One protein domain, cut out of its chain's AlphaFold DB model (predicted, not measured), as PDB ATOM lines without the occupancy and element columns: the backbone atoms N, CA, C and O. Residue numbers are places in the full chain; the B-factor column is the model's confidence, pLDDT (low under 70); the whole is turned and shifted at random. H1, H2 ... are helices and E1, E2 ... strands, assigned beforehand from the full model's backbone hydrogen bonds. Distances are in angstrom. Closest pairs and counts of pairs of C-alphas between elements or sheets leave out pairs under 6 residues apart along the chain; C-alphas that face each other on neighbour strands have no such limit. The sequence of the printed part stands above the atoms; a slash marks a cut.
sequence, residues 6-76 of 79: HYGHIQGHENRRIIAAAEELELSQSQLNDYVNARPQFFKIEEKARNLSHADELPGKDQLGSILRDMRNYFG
ATOM      1  N   HIS A   6     195.110 172.099 163.662       82.31
ATOM      2  CA  HIS A   6     194.260 170.923 163.805       82.31
ATOM      3  C   HIS A   6     192.791 171.355 163.905       82.31
ATOM      4  O   HIS A   6     192.489 172.490 164.282       82.31
ATOM      5  N   TYR A   7     191.878 170.422 163.634       80.00
ATOM      6  CA  TYR A   7     190.491 170.557 164.070       80.00
ATOM      7  C   TYR A   7     190.413 170.264 165.570       80.00
ATOM      8  O   TYR A   7     190.687 169.146 166.011       80.00
ATOM      9  N   GLY A   8     190.102 171.294 166.348       85.38
ATOM     10  CA  GLY A   8     189.775 171.192 167.766       85.38
ATOM     11  C   GLY A   8     188.267 171.249 167.986       85.38
ATOM     12  O   GLY A   8     187.498 171.500 167.054       85.38
ATOM     13  N   HIS A   9     187.848 171.048 169.231       87.56
ATOM     14  CA  HIS A   9     186.447 171.158 169.635       87.56
ATOM     15  C   HIS A   9     186.213 172.453 170.409       87.56
ATOM     16  O   HIS A   9     187.092 172.939 171.122       87.56
ATOM     17  N   ILE A  10     185.020 173.026 170.289       89.44
ATOM     18  CA  ILE A  10     184.606 174.119 171.168       89.44
ATOM     19  C   ILE A  10     184.381 173.606 172.594       89.44
ATOM     20  O   ILE A  10     184.028 172.444 172.808       89.44
ATOM     21  N   GLN A  11     184.565 174.494 173.569       86.25
ATOM     22  CA  GLN A  11     184.353 174.177 174.977       86.25
ATOM     23  C   GLN A  11     182.935 173.625 175.204       86.25
ATOM     24  O   GLN A  11     181.958 174.145 174.656       86.25
ATOM     25  N   GLY A  12     182.826 172.559 175.995       86.62
ATOM     26  CA  GLY A  12     181.565 171.860 176.257       86.62
ATOM     27  C   GLY A  12     181.115 170.898 175.152       86.62
ATOM     28  O   GLY A  12     180.119 170.206 175.343       86.62
ATOM     29  N   HIS A  13     181.838 170.823 174.030       90.00
ATOM     30  CA  HIS A  13     181.636 169.846 172.953       90.00
ATOM     31  C   HIS A  13     182.923 169.066 172.661       90.00
ATOM     32  O   HIS A  13     183.156 168.639 171.537       90.00
ATOM     33  N   GLU A  14     183.778 168.882 173.667       90.31
ATOM     34  CA  GLU A  14     185.020 168.126 173.535       90.31
ATOM     35  C   GLU A  14     184.745 166.685 173.072       90.31
ATOM     36  O   GLU A  14     183.768 166.065 173.504       90.31
ATOM     37  N   ASN A  15     185.638 166.114 172.253       89.31
ATOM     38  CA  ASN A  15     185.463 164.776 171.667       89.31
ATOM     39  C   ASN A  15     185.064 163.715 172.711       89.31
ATOM     40  O   ASN A  15     184.138 162.932 172.518       89.31
ATOM     41  N   ARG A  16     185.722 163.740 173.876       90.06
ATOM     42  CA  ARG A  16     185.443 162.831 174.999       90.06
ATOM     43  C   ARG A  16     184.011 162.918 175.530       90.06
ATOM     44  O   ARG A  16     183.491 161.907 175.993       90.06
ATOM     45  N   ARG A  17     183.385 164.099 175.490       92.06
ATOM     46  CA  ARG A  17     182.004 164.317 175.942       92.06
ATOM     47  C   ARG A  17     181.010 163.844 174.895       92.06
ATOM     48  O   ARG A  17     180.023 163.211 175.247       92.06
ATOM     49  N   ILE A  18     181.304 164.095 173.618       93.88
ATOM     50  CA  ILE A  18     180.501 163.588 172.501       93.88
ATOM     51  C   ILE A  18     180.495 162.053 172.515       93.88
ATOM     52  O   ILE A  18     179.425 161.453 172.466       93.88
ATOM     53  N   ILE A  19     181.661 161.415 172.665       94.75
ATOM     54  CA  ILE A  19     181.767 159.952 172.781       94.75
ATOM     55  C   ILE A  19     180.995 159.444 174.006       94.75
ATOM     56  O   ILE A  19     180.194 158.528 173.870       94.75
ATOM     57  N   ALA A  20     181.167 160.065 175.179       94.62
ATOM     58  CA  ALA A  20     180.463 159.645 176.393       94.62
ATOM     59  C   ALA A  20     178.930 159.740 176.263       94.62
ATOM     60  O   ALA A  20     178.217 158.841 176.698       94.62
ATOM     61  N   ALA A  21     178.414 160.798 175.630       95.00
ATOM     62  CA  ALA A  21     176.982 160.940 175.374       95.00
ATOM     63  C   ALA A  21     176.463 159.891 174.374       95.00
ATOM     64  O   ALA A  21     175.357 159.380 174.531       95.00
ATOM     65  N   ALA A  22     177.267 159.543 173.365       96.12
ATOM     66  CA  ALA A  22     176.934 158.484 172.418       96.12
ATOM     67  C   ALA A  22     176.923 157.096 173.076       96.12
ATOM     68  O   ALA A  22     176.024 156.308 172.792       96.12
ATOM     69  N   GLU A  23     177.871 156.821 173.981       95.38
ATOM     70  CA  GLU A  23     177.902 155.603 174.803       95.38
ATOM     71  C   GLU A  23     176.639 155.493 175.675       95.38
ATOM     72  O   GLU A  23     176.007 154.440 175.698       95.38
ATOM     73  N   GLU A  24     176.222 156.581 176.333       94.75
ATOM     74  CA  GLU A  24     175.008 156.613 177.169       94.75
ATOM     75  C   GLU A  24     173.722 156.344 176.368       94.75
ATOM     76  O   GLU A  24     172.776 155.743 176.876       94.75
ATOM     77  N   LEU A  25     173.682 156.773 175.105       95.62
ATOM     78  CA  LEU A  25     172.550 156.552 174.203       95.62
ATOM     79  C   LEU A  25     172.669 155.265 173.375       95.62
ATOM     80  O   LEU A  25     171.820 155.034 172.513       95.62
ATOM     81  N   GLU A  26     173.689 154.442 173.632       97.06
ATOM     82  CA  GLU A  26     173.955 153.183 172.922       97.06
ATOM     83  C   GLU A  26     174.074 153.369 171.395       97.06
ATOM     84  O   GLU A  26     173.664 152.512 170.608       97.06
ATOM     85  N   LEU A  27     174.620 154.507 170.952       96.94
ATOM     86  CA  LEU A  27     174.789 154.796 169.529       96.94
ATOM     87  C   LEU A  27     175.910 153.942 168.928       96.94
ATOM     88  O   LEU A  27     176.989 153.785 169.498       96.94
ATOM     89  N   SER A  28     175.686 153.450 167.712       97.62
ATOM     90  CA  SER A  28     176.744 152.824 166.917       97.62
ATOM     91  C   SER A  28     177.786 153.848 166.449       97.62
ATOM     92  O   SER A  28     177.496 155.038 166.314       97.62
ATOM     93  N   GLN A  29     178.986 153.379 166.085       96.75
ATOM     94  CA  GLN A  29     180.020 154.235 165.488       96.75
ATOM     95  C   GLN A  29     179.516 154.975 164.234       96.75
ATOM     96  O   GLN A  29     179.886 156.125 164.019       96.75
ATOM     97  N   SER A  30     178.655 154.345 163.422       98.00
ATOM     98  CA  SER A  30     178.068 154.997 162.243       98.00
ATOM     99  C   SER A  30     177.171 156.168 162.639       98.00
ATOM    100  O   SER A  30     177.321 157.256 162.099       98.00
ATOM    101  N   GLN A  31     176.292 155.976 163.625       97.75
ATOM    102  CA  GLN A  31     175.426 157.047 164.124       97.75
ATOM    103  C   GLN A  31     176.243 158.174 164.755       97.75
ATOM    104  O   GLN A  31     175.966 159.344 164.510       97.75
ATOM    105  N   LEU A  32     177.285 157.848 165.522       97.44
ATOM    106  CA  LEU A  32     178.194 158.857 166.062       97.44
ATOM    107  C   LEU A  32     178.865 159.671 164.941       97.44
ATOM    108  O   LEU A  32     178.898 160.899 165.017       97.44
ATOM    109  N   ASN A  33     179.340 159.017 163.878       96.31
ATOM    110  CA  ASN A  33     179.928 159.705 162.725       96.31
ATOM    111  C   ASN A  33     178.910 160.626 162.035       96.31
ATOM    112  O   ASN A  33     179.223 161.781 161.751       96.31
ATOM    113  N   ASP A  34     177.686 160.144 161.811       97.75
ATOM    114  CA  ASP A  34     176.606 160.930 161.203       97.75
ATOM    115  C   ASP A  34     176.243 162.143 162.064       97.75
ATOM    116  O   ASP A  34     176.051 163.248 161.554       97.75
ATOM    117  N   TYR A  35     176.194 161.959 163.387       97.19
ATOM    118  CA  TYR A  35     175.958 163.037 164.337       97.19
ATOM    119  C   TYR A  35     177.053 164.104 164.246       97.19
ATOM    120  O   TYR A  35     176.736 165.285 164.089       97.19
ATOM    121  N   VAL A  36     178.325 163.700 164.309       94.94
ATOM    122  CA  VAL A  36     179.481 164.606 164.271       94.94
ATOM    123  C   VAL A  36     179.537 165.389 162.956       94.94
ATOM    124  O   VAL A  36     179.687 166.611 162.975       94.94
ATOM    125  N   ASN A  37     179.342 164.716 161.822       94.56
ATOM    126  CA  ASN A  37     179.374 165.350 160.503       94.56
ATOM    127  C   ASN A  37     178.242 166.368 160.297       94.56
ATOM    128  O   ASN A  37     178.412 167.335 159.558       94.56
ATOM    129  N   ALA A  38     177.105 166.197 160.975       96.06
ATOM    130  CA  ALA A  38     175.999 167.152 160.937       96.06
ATOM    131  C   ALA A  38     176.228 168.410 161.805       96.06
ATOM    132  O   ALA A  38     175.394 169.316 161.777       96.06
ATOM    133  N   ARG A  39     177.327 168.490 162.578       94.50
ATOM    134  CA  ARG A  39     177.618 169.599 163.511       94.50
ATOM    135  C   ARG A  39     178.982 170.248 163.279       94.50
ATOM    136  O   ARG A  39     179.817 170.274 164.189       94.50
ATOM    137  N   PRO A  40     179.224 170.851 162.101       93.12
ATOM    138  CA  PRO A  40     180.467 171.577 161.852       93.12
ATOM    139  C   PRO A  40     180.703 172.711 162.868       93.12
ATOM    140  O   PRO A  40     181.848 173.041 163.158       93.12
ATOM    141  N   GLN A  41     179.642 173.265 163.468       91.19
ATOM    142  CA  GLN A  41     179.722 174.314 164.487       91.19
ATOM    143  C   GLN A  41     180.369 173.876 165.810       91.19
ATOM    144  O   GLN A  41     180.683 174.736 166.628       91.19
ATOM    145  N   PHE A  42     180.570 172.575 166.050       91.75
ATOM    146  CA  PHE A  42     181.290 172.099 167.239       91.75
ATOM    147  C   PHE A  42     182.809 172.195 167.095       91.75
ATOM    148  O   PHE A  42     183.531 172.001 168.073       91.75
ATOM    149  N   PHE A  43     183.297 172.513 165.897       89.31
ATOM    150  CA  PHE A  43     184.713 172.504 165.584       89.31
ATOM    151  C   PHE A  43     185.267 173.914 165.435       89.31
ATOM    152  O   PHE A  43     184.609 174.828 164.938       89.31
ATOM    153  N   LYS A  44     186.525 174.075 165.839       87.31
ATOM    154  CA  LYS A  44     187.316 175.281 165.594       87.31
ATOM    155  C   LYS A  44     188.688 174.909 165.053       87.31
ATOM    156  O   LYS A  44     189.214 173.834 165.335       87.31
ATOM    157  N   ILE A  45     189.268 175.817 164.273       84.88
ATOM    158  CA  ILE A  45     190.679 175.723 163.904       84.88
ATOM    159  C   ILE A  45     191.488 176.084 165.143       84.88
ATOM    160  O   ILE A  45     191.352 177.182 165.684       84.88
ATOM    161  N   GLU A  46     192.340 175.163 165.571       78.44
ATOM    162  CA  GLU A  46     193.230 175.373 166.701       78.44
ATOM    163  C   GLU A  46     194.679 175.176 166.300       78.44
ATOM    164  O   GLU A  46     195.019 174.367 165.435       78.44
ATOM    165  N   GLU A  47     195.557 175.916 166.967       78.06
ATOM    166  CA  GLU A  47     196.981 175.643 166.903       78.06
ATOM    167  C   GLU A  47     197.249 174.255 167.488       78.06
ATOM    168  O   GLU A  47     196.818 173.946 168.602       78.06
ATOM    169  N   LYS A  48     197.991 173.427 166.750       76.62
ATOM    170  CA  LYS A  48     198.255 172.030 167.109       76.62
ATOM    171  C   LYS A  48     198.746 171.850 168.546       76.62
ATOM    172  O   LYS A  48     198.254 170.973 169.247       76.62
ATOM    173  N   ALA A  49     199.693 172.681 168.986       75.75
ATOM    174  CA  ALA A  49     200.273 172.584 170.323       75.75
ATOM    175  C   ALA A  49     199.239 172.827 171.437       75.75
ATOM    176  O   ALA A  49     199.281 172.152 172.461       75.75
ATOM    177  N   ARG A  50     198.293 173.751 171.219       73.38
ATOM    178  CA  ARG A  50     197.206 174.043 172.166       73.38
ATOM    179  C   ARG A  50     196.105 172.989 172.145       73.38
ATOM    180  O   ARG A  50     195.608 172.622 173.202       73.38
ATOM    181  N   ASN A  51     195.784 172.452 170.969       71.19
ATOM    182  CA  ASN A  51     194.834 171.346 170.856       71.19
ATOM    183  C   ASN A  51     195.366 170.089 171.574       71.19
ATOM    184  O   ASN A  51     194.676 169.483 172.385       71.19
ATOM    185  N   LEU A  52     196.640 169.737 171.354       72.62
ATOM    186  CA  LEU A  52     197.265 168.571 171.991       72.62
ATOM    187  C   LEU A  52     197.452 168.717 173.506       72.62
ATOM    188  O   LEU A  52     197.557 167.708 174.199       72.62
ATOM    189  N   SER A  53     197.530 169.943 174.027       74.69
ATOM    190  CA  SER A  53     197.668 170.162 175.467       74.69
ATOM    191  C   SER A  53     196.338 170.107 176.220       74.69
ATOM    192  O   SER A  53     196.362 170.091 177.449       74.69
ATOM    193  N   HIS A  54     195.196 170.094 175.517       69.69
ATOM    194  CA  HIS A  54     193.852 170.194 176.099       69.69
ATOM    195  C   HIS A  54     193.682 171.389 177.056       69.69
ATOM    196  O   HIS A  54     192.831 171.356 177.944       69.69
ATOM    197  N   ALA A  55     194.493 172.444 176.898       71.56
ATOM    198  CA  ALA A  55     194.562 173.553 177.854       71.56
ATOM    199  C   ALA A  55     193.217 174.277 178.038       71.56
ATOM    200  O   ALA A  55     192.947 174.801 179.116       71.56
ATOM    201  N   ASP A  56     192.378 174.260 177.000       67.06
ATOM    202  CA  ASP A  56     191.083 174.943 176.959       67.06
ATOM    203  C   ASP A  56     189.886 173.988 177.155       67.06
ATOM    204  O   ASP A  56     188.731 174.403 177.038       67.06
ATOM    205  N   GLU A  57     190.131 172.702 177.430       69.31
ATOM    206  CA  GLU A  57     189.070 171.712 177.614       69.31
ATOM    207  C   GLU A  57     188.615 171.609 179.072       69.31
ATOM    208  O   GLU A  57     189.422 171.551 180.003       69.31
ATOM    209  N   LEU A  58     187.304 171.473 179.286       70.81
ATOM    210  CA  LEU A  58     186.785 171.225 180.629       70.81
ATOM    211  C   LEU A  58     187.247 169.848 181.156       70.81
ATOM    212  O   LEU A  58     187.083 168.837 180.461       70.81
ATOM    213  N   PRO A  59     187.757 169.752 182.401       72.00
ATOM    214  CA  PRO A  59     188.127 168.472 182.996       72.00
ATOM    215  C   PRO A  59     186.910 167.541 183.142       72.00
ATOM    216  O   PRO A  59     185.764 167.987 183.234       72.00
ATOM    217  N   GLY A  60     187.166 166.230 183.155       70.88
ATOM    218  CA  GLY A  60     186.130 165.203 183.310       70.88
ATOM    219  C   GLY A  60     185.267 164.950 182.066       70.88
ATOM    220  O   GLY A  60     185.613 165.357 180.951       70.88
ATOM    221  N   LYS A  61     184.165 164.220 182.284       67.06
ATOM    222  CA  LYS A  61     183.115 163.877 181.305       67.06
ATOM    223  C   LYS A  61     181.731 164.408 181.729       67.06
ATOM    224  O   LYS A  61     180.730 163.998 181.165       67.06
ATOM    225  N   ASP A  62     181.661 165.290 182.727       71.88
ATOM    226  CA  ASP A  62     180.386 165.774 183.281       71.88
ATOM    227  C   ASP A  62     179.671 166.744 182.324       71.88
ATOM    228  O   ASP A  62     180.174 167.032 181.249       71.88
ATOM    229  N   GLN A  63     178.513 167.302 182.691       78.81
ATOM    230  CA  GLN A  63     177.782 168.304 181.880       78.81
ATOM    231  C   GLN A  63     177.395 167.831 180.462       78.81
ATOM    232  O   GLN A  63     177.343 168.623 179.525       78.81
ATOM    233  N   LEU A  64     177.065 166.546 180.299       88.06
ATOM    234  CA  LEU A  64     176.621 165.985 179.013       88.06
ATOM    235  C   LEU A  64     175.204 166.415 178.607       88.06
ATOM    236  O   LEU A  64     174.774 166.137 177.493       88.06
ATOM    237  N   GLY A  65     174.457 167.089 179.487       89.12
ATOM    238  CA  GLY A  65     173.025 167.339 179.305       89.12
ATOM    239  C   GLY A  65     172.651 168.120 178.039       89.12
ATOM    240  O   GLY A  65     171.564 167.905 177.503       89.12
ATOM    241  N   SER A  66     173.520 169.007 177.545       90.44
ATOM    242  CA  SER A  66     173.316 169.687 176.257       90.44
ATOM    243  C   SER A  66     173.508 168.728 175.080       90.44
ATOM    244  O   SER A  66     172.633 168.643 174.224       90.44
ATOM    245  N   ILE A  67     174.602 167.961 175.081       94.06
ATOM    246  CA  ILE A  67     174.944 166.997 174.026       94.06
ATOM    247  C   ILE A  67     173.905 165.874 173.961       94.06
ATOM    248  O   ILE A  67     173.401 165.567 172.887       94.06
ATOM    249  N   LEU A  68     173.529 165.299 175.106       95.00
ATOM    250  CA  LEU A  68     172.518 164.243 175.190       95.00
ATOM    251  C   LEU A  68     171.175 164.708 174.632       95.00
ATOM    252  O   LEU A  68     170.528 163.978 173.887       95.00
ATOM    253  N   ARG A  69     170.756 165.933 174.968       94.94
ATOM    254  CA  ARG A  69     169.509 166.509 174.453       94.94
ATOM    255  C   ARG A  69     169.568 166.710 172.945       94.94
ATOM    256  O   ARG A  69     168.610 166.374 172.258       94.94
ATOM    257  N   ASP A  70     170.681 167.228 172.438       95.81
ATOM    258  CA  ASP A  70     170.869 167.432 171.004       95.81
ATOM    259  C   ASP A  70     170.885 166.100 170.231       95.81
ATOM    260  O   ASP A  70     170.167 165.953 169.242       95.81
ATOM    261  N   MET A  71     171.602 165.087 170.736       96.25
ATOM    262  CA  MET A  71     171.604 163.725 170.185       96.25
ATOM    263  C   MET A  71     170.210 163.099 170.187       96.25
ATOM    264  O   MET A  71     169.783 162.559 169.165       96.25
ATOM    265  N   ARG A  72     169.474 163.192 171.303       96.19
ATOM    266  CA  ARG A  72     168.103 162.668 171.395       96.19
ATOM    267  C   ARG A  72     167.182 163.331 170.382       96.19
ATOM    268  O   ARG A  72     166.459 162.627 169.687       96.19
ATOM    269  N   ASN A  73     167.258 164.655 170.245       95.88
ATOM    270  CA  ASN A  73     166.472 165.391 169.257       95.88
ATOM    271  C   ASN A  73     166.820 164.972 167.822       95.88
ATOM    272  O   ASN A  73     165.927 164.818 166.995       95.88
ATOM    273  N   TYR A  74     168.103 164.758 167.530       96.56
ATOM    274  CA  TYR A  74     168.574 164.384 166.197       96.56
ATOM    275  C   TYR A  74     168.155 162.978 165.772       96.56
ATOM    276  O   TYR A  74     167.752 162.776 164.631       96.56
ATOM    277  N   PHE A  75     168.226 162.013 166.691       96.25
ATOM    278  CA  PHE A  75     167.856 160.621 166.425       96.25
ATOM    279  C   PHE A  75     166.399 160.292 166.779       96.25
ATOM    280  O   PHE A  75     165.972 159.155 166.584       96.25
ATOM    281  N   GLY A  76     165.633 161.251 167.306       95.31
ATOM    282  CA  GLY A  76     164.258 161.026 167.760       95.31
ATOM    283  C   GLY A  76     164.153 160.053 168.941       95.31
ATOM    284  O   GLY A  76     163.190 159.294 169.033       95.31
TER     285      GLY A  76
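Overview. This is residues 6 to 76 of the 79 residues of an uncharacterized protein of Gimesia maris DSM 8797 (UniProt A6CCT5). The model is elongated, with three helices, H1, H2 and H4, in a loose, crossed cluster toward one end, and a small ribbon of two strands, E1 and E2, toward the other, where the short helix H3 turns off the far end of E2. The chain passes from the ribbon to the helices after E1, comes back into E2, and returns from H3 to H4 through the long link of residues 54 to 64. The printed part has 71 residues, with four named helices and two named strands in the order E1, H1, H2, E2, H3, H4; the sheet, E1 - E2, is antiparallel and the class is mostly helix. The whole is compact, with a radius of gyration of the C-alphas of 12.2 A, and its C-alphas span 37 by 23 by 17 A.

Arrangement. E1, residues 6 to 9, is the antiparallel neighbour of E2, residues 43 to 47, at 130 degrees between their directions. C-alphas 9 and 43 face each other at 4.6 A; N 6 and O 46, at 2.9 A, and N 44 and O 8, at 3.0 A, are within hydrogen-bond range. H1, residues 15 to 24, touches H4, residues 65 to 75, at a steep tilt of 64 degrees, the same way; their closest C-alphas are those of Ala 21 and Leu 68, 5.6 A apart. H2, residues 29 to 37, is close to H1 but not clearly touching, at a steep tilt of 47 degrees, opposite ways; the closest C-alphas, of Ala 22 and Leu 32, are 6.5 A apart. H2 is also close to H4 but not clearly touching, about perpendicular at 76 degrees, with the C-alphas of Tyr 35 and Met 71 closest at 7.3 A. H3, residues 48 to 53, comes closest to E1 at the C-alphas of Lys 48 and His 6, 5.3 A apart; it is apart from H1, H2 and H4. In H1, H2, H3 and H4 every O i to N i+4 pair is within hydrogen-bond range.

Along the chain. E1 begins at C-alpha 6, (194.260, 170.923, 163.805), and runs 9.8 A to C-alpha 9. H1 measures 14.4 A from C-alpha 15 to C-alpha 24, and H2 12.2 A from C-alpha 29 to C-alpha 37. E2 covers 12.7 A from C-alpha 43, (184.713, 172.504, 165.584), to C-alpha 47; H3 is 8.6 A long. H4, 15.4 A, ends at C-alpha 75, (167.856, 160.621, 166.425).

Size, cuts and confidence. The two C-alphas farthest apart, those of Ala 49 and Gly 76, are 37.9 A from each other. The printed part has no cut. The link from H3 to H4, 11 residues, is long; the other four are tight. Mean pLDDT of the printed part is 87.8, with residues 54, 56 to 57 and 61 under 70.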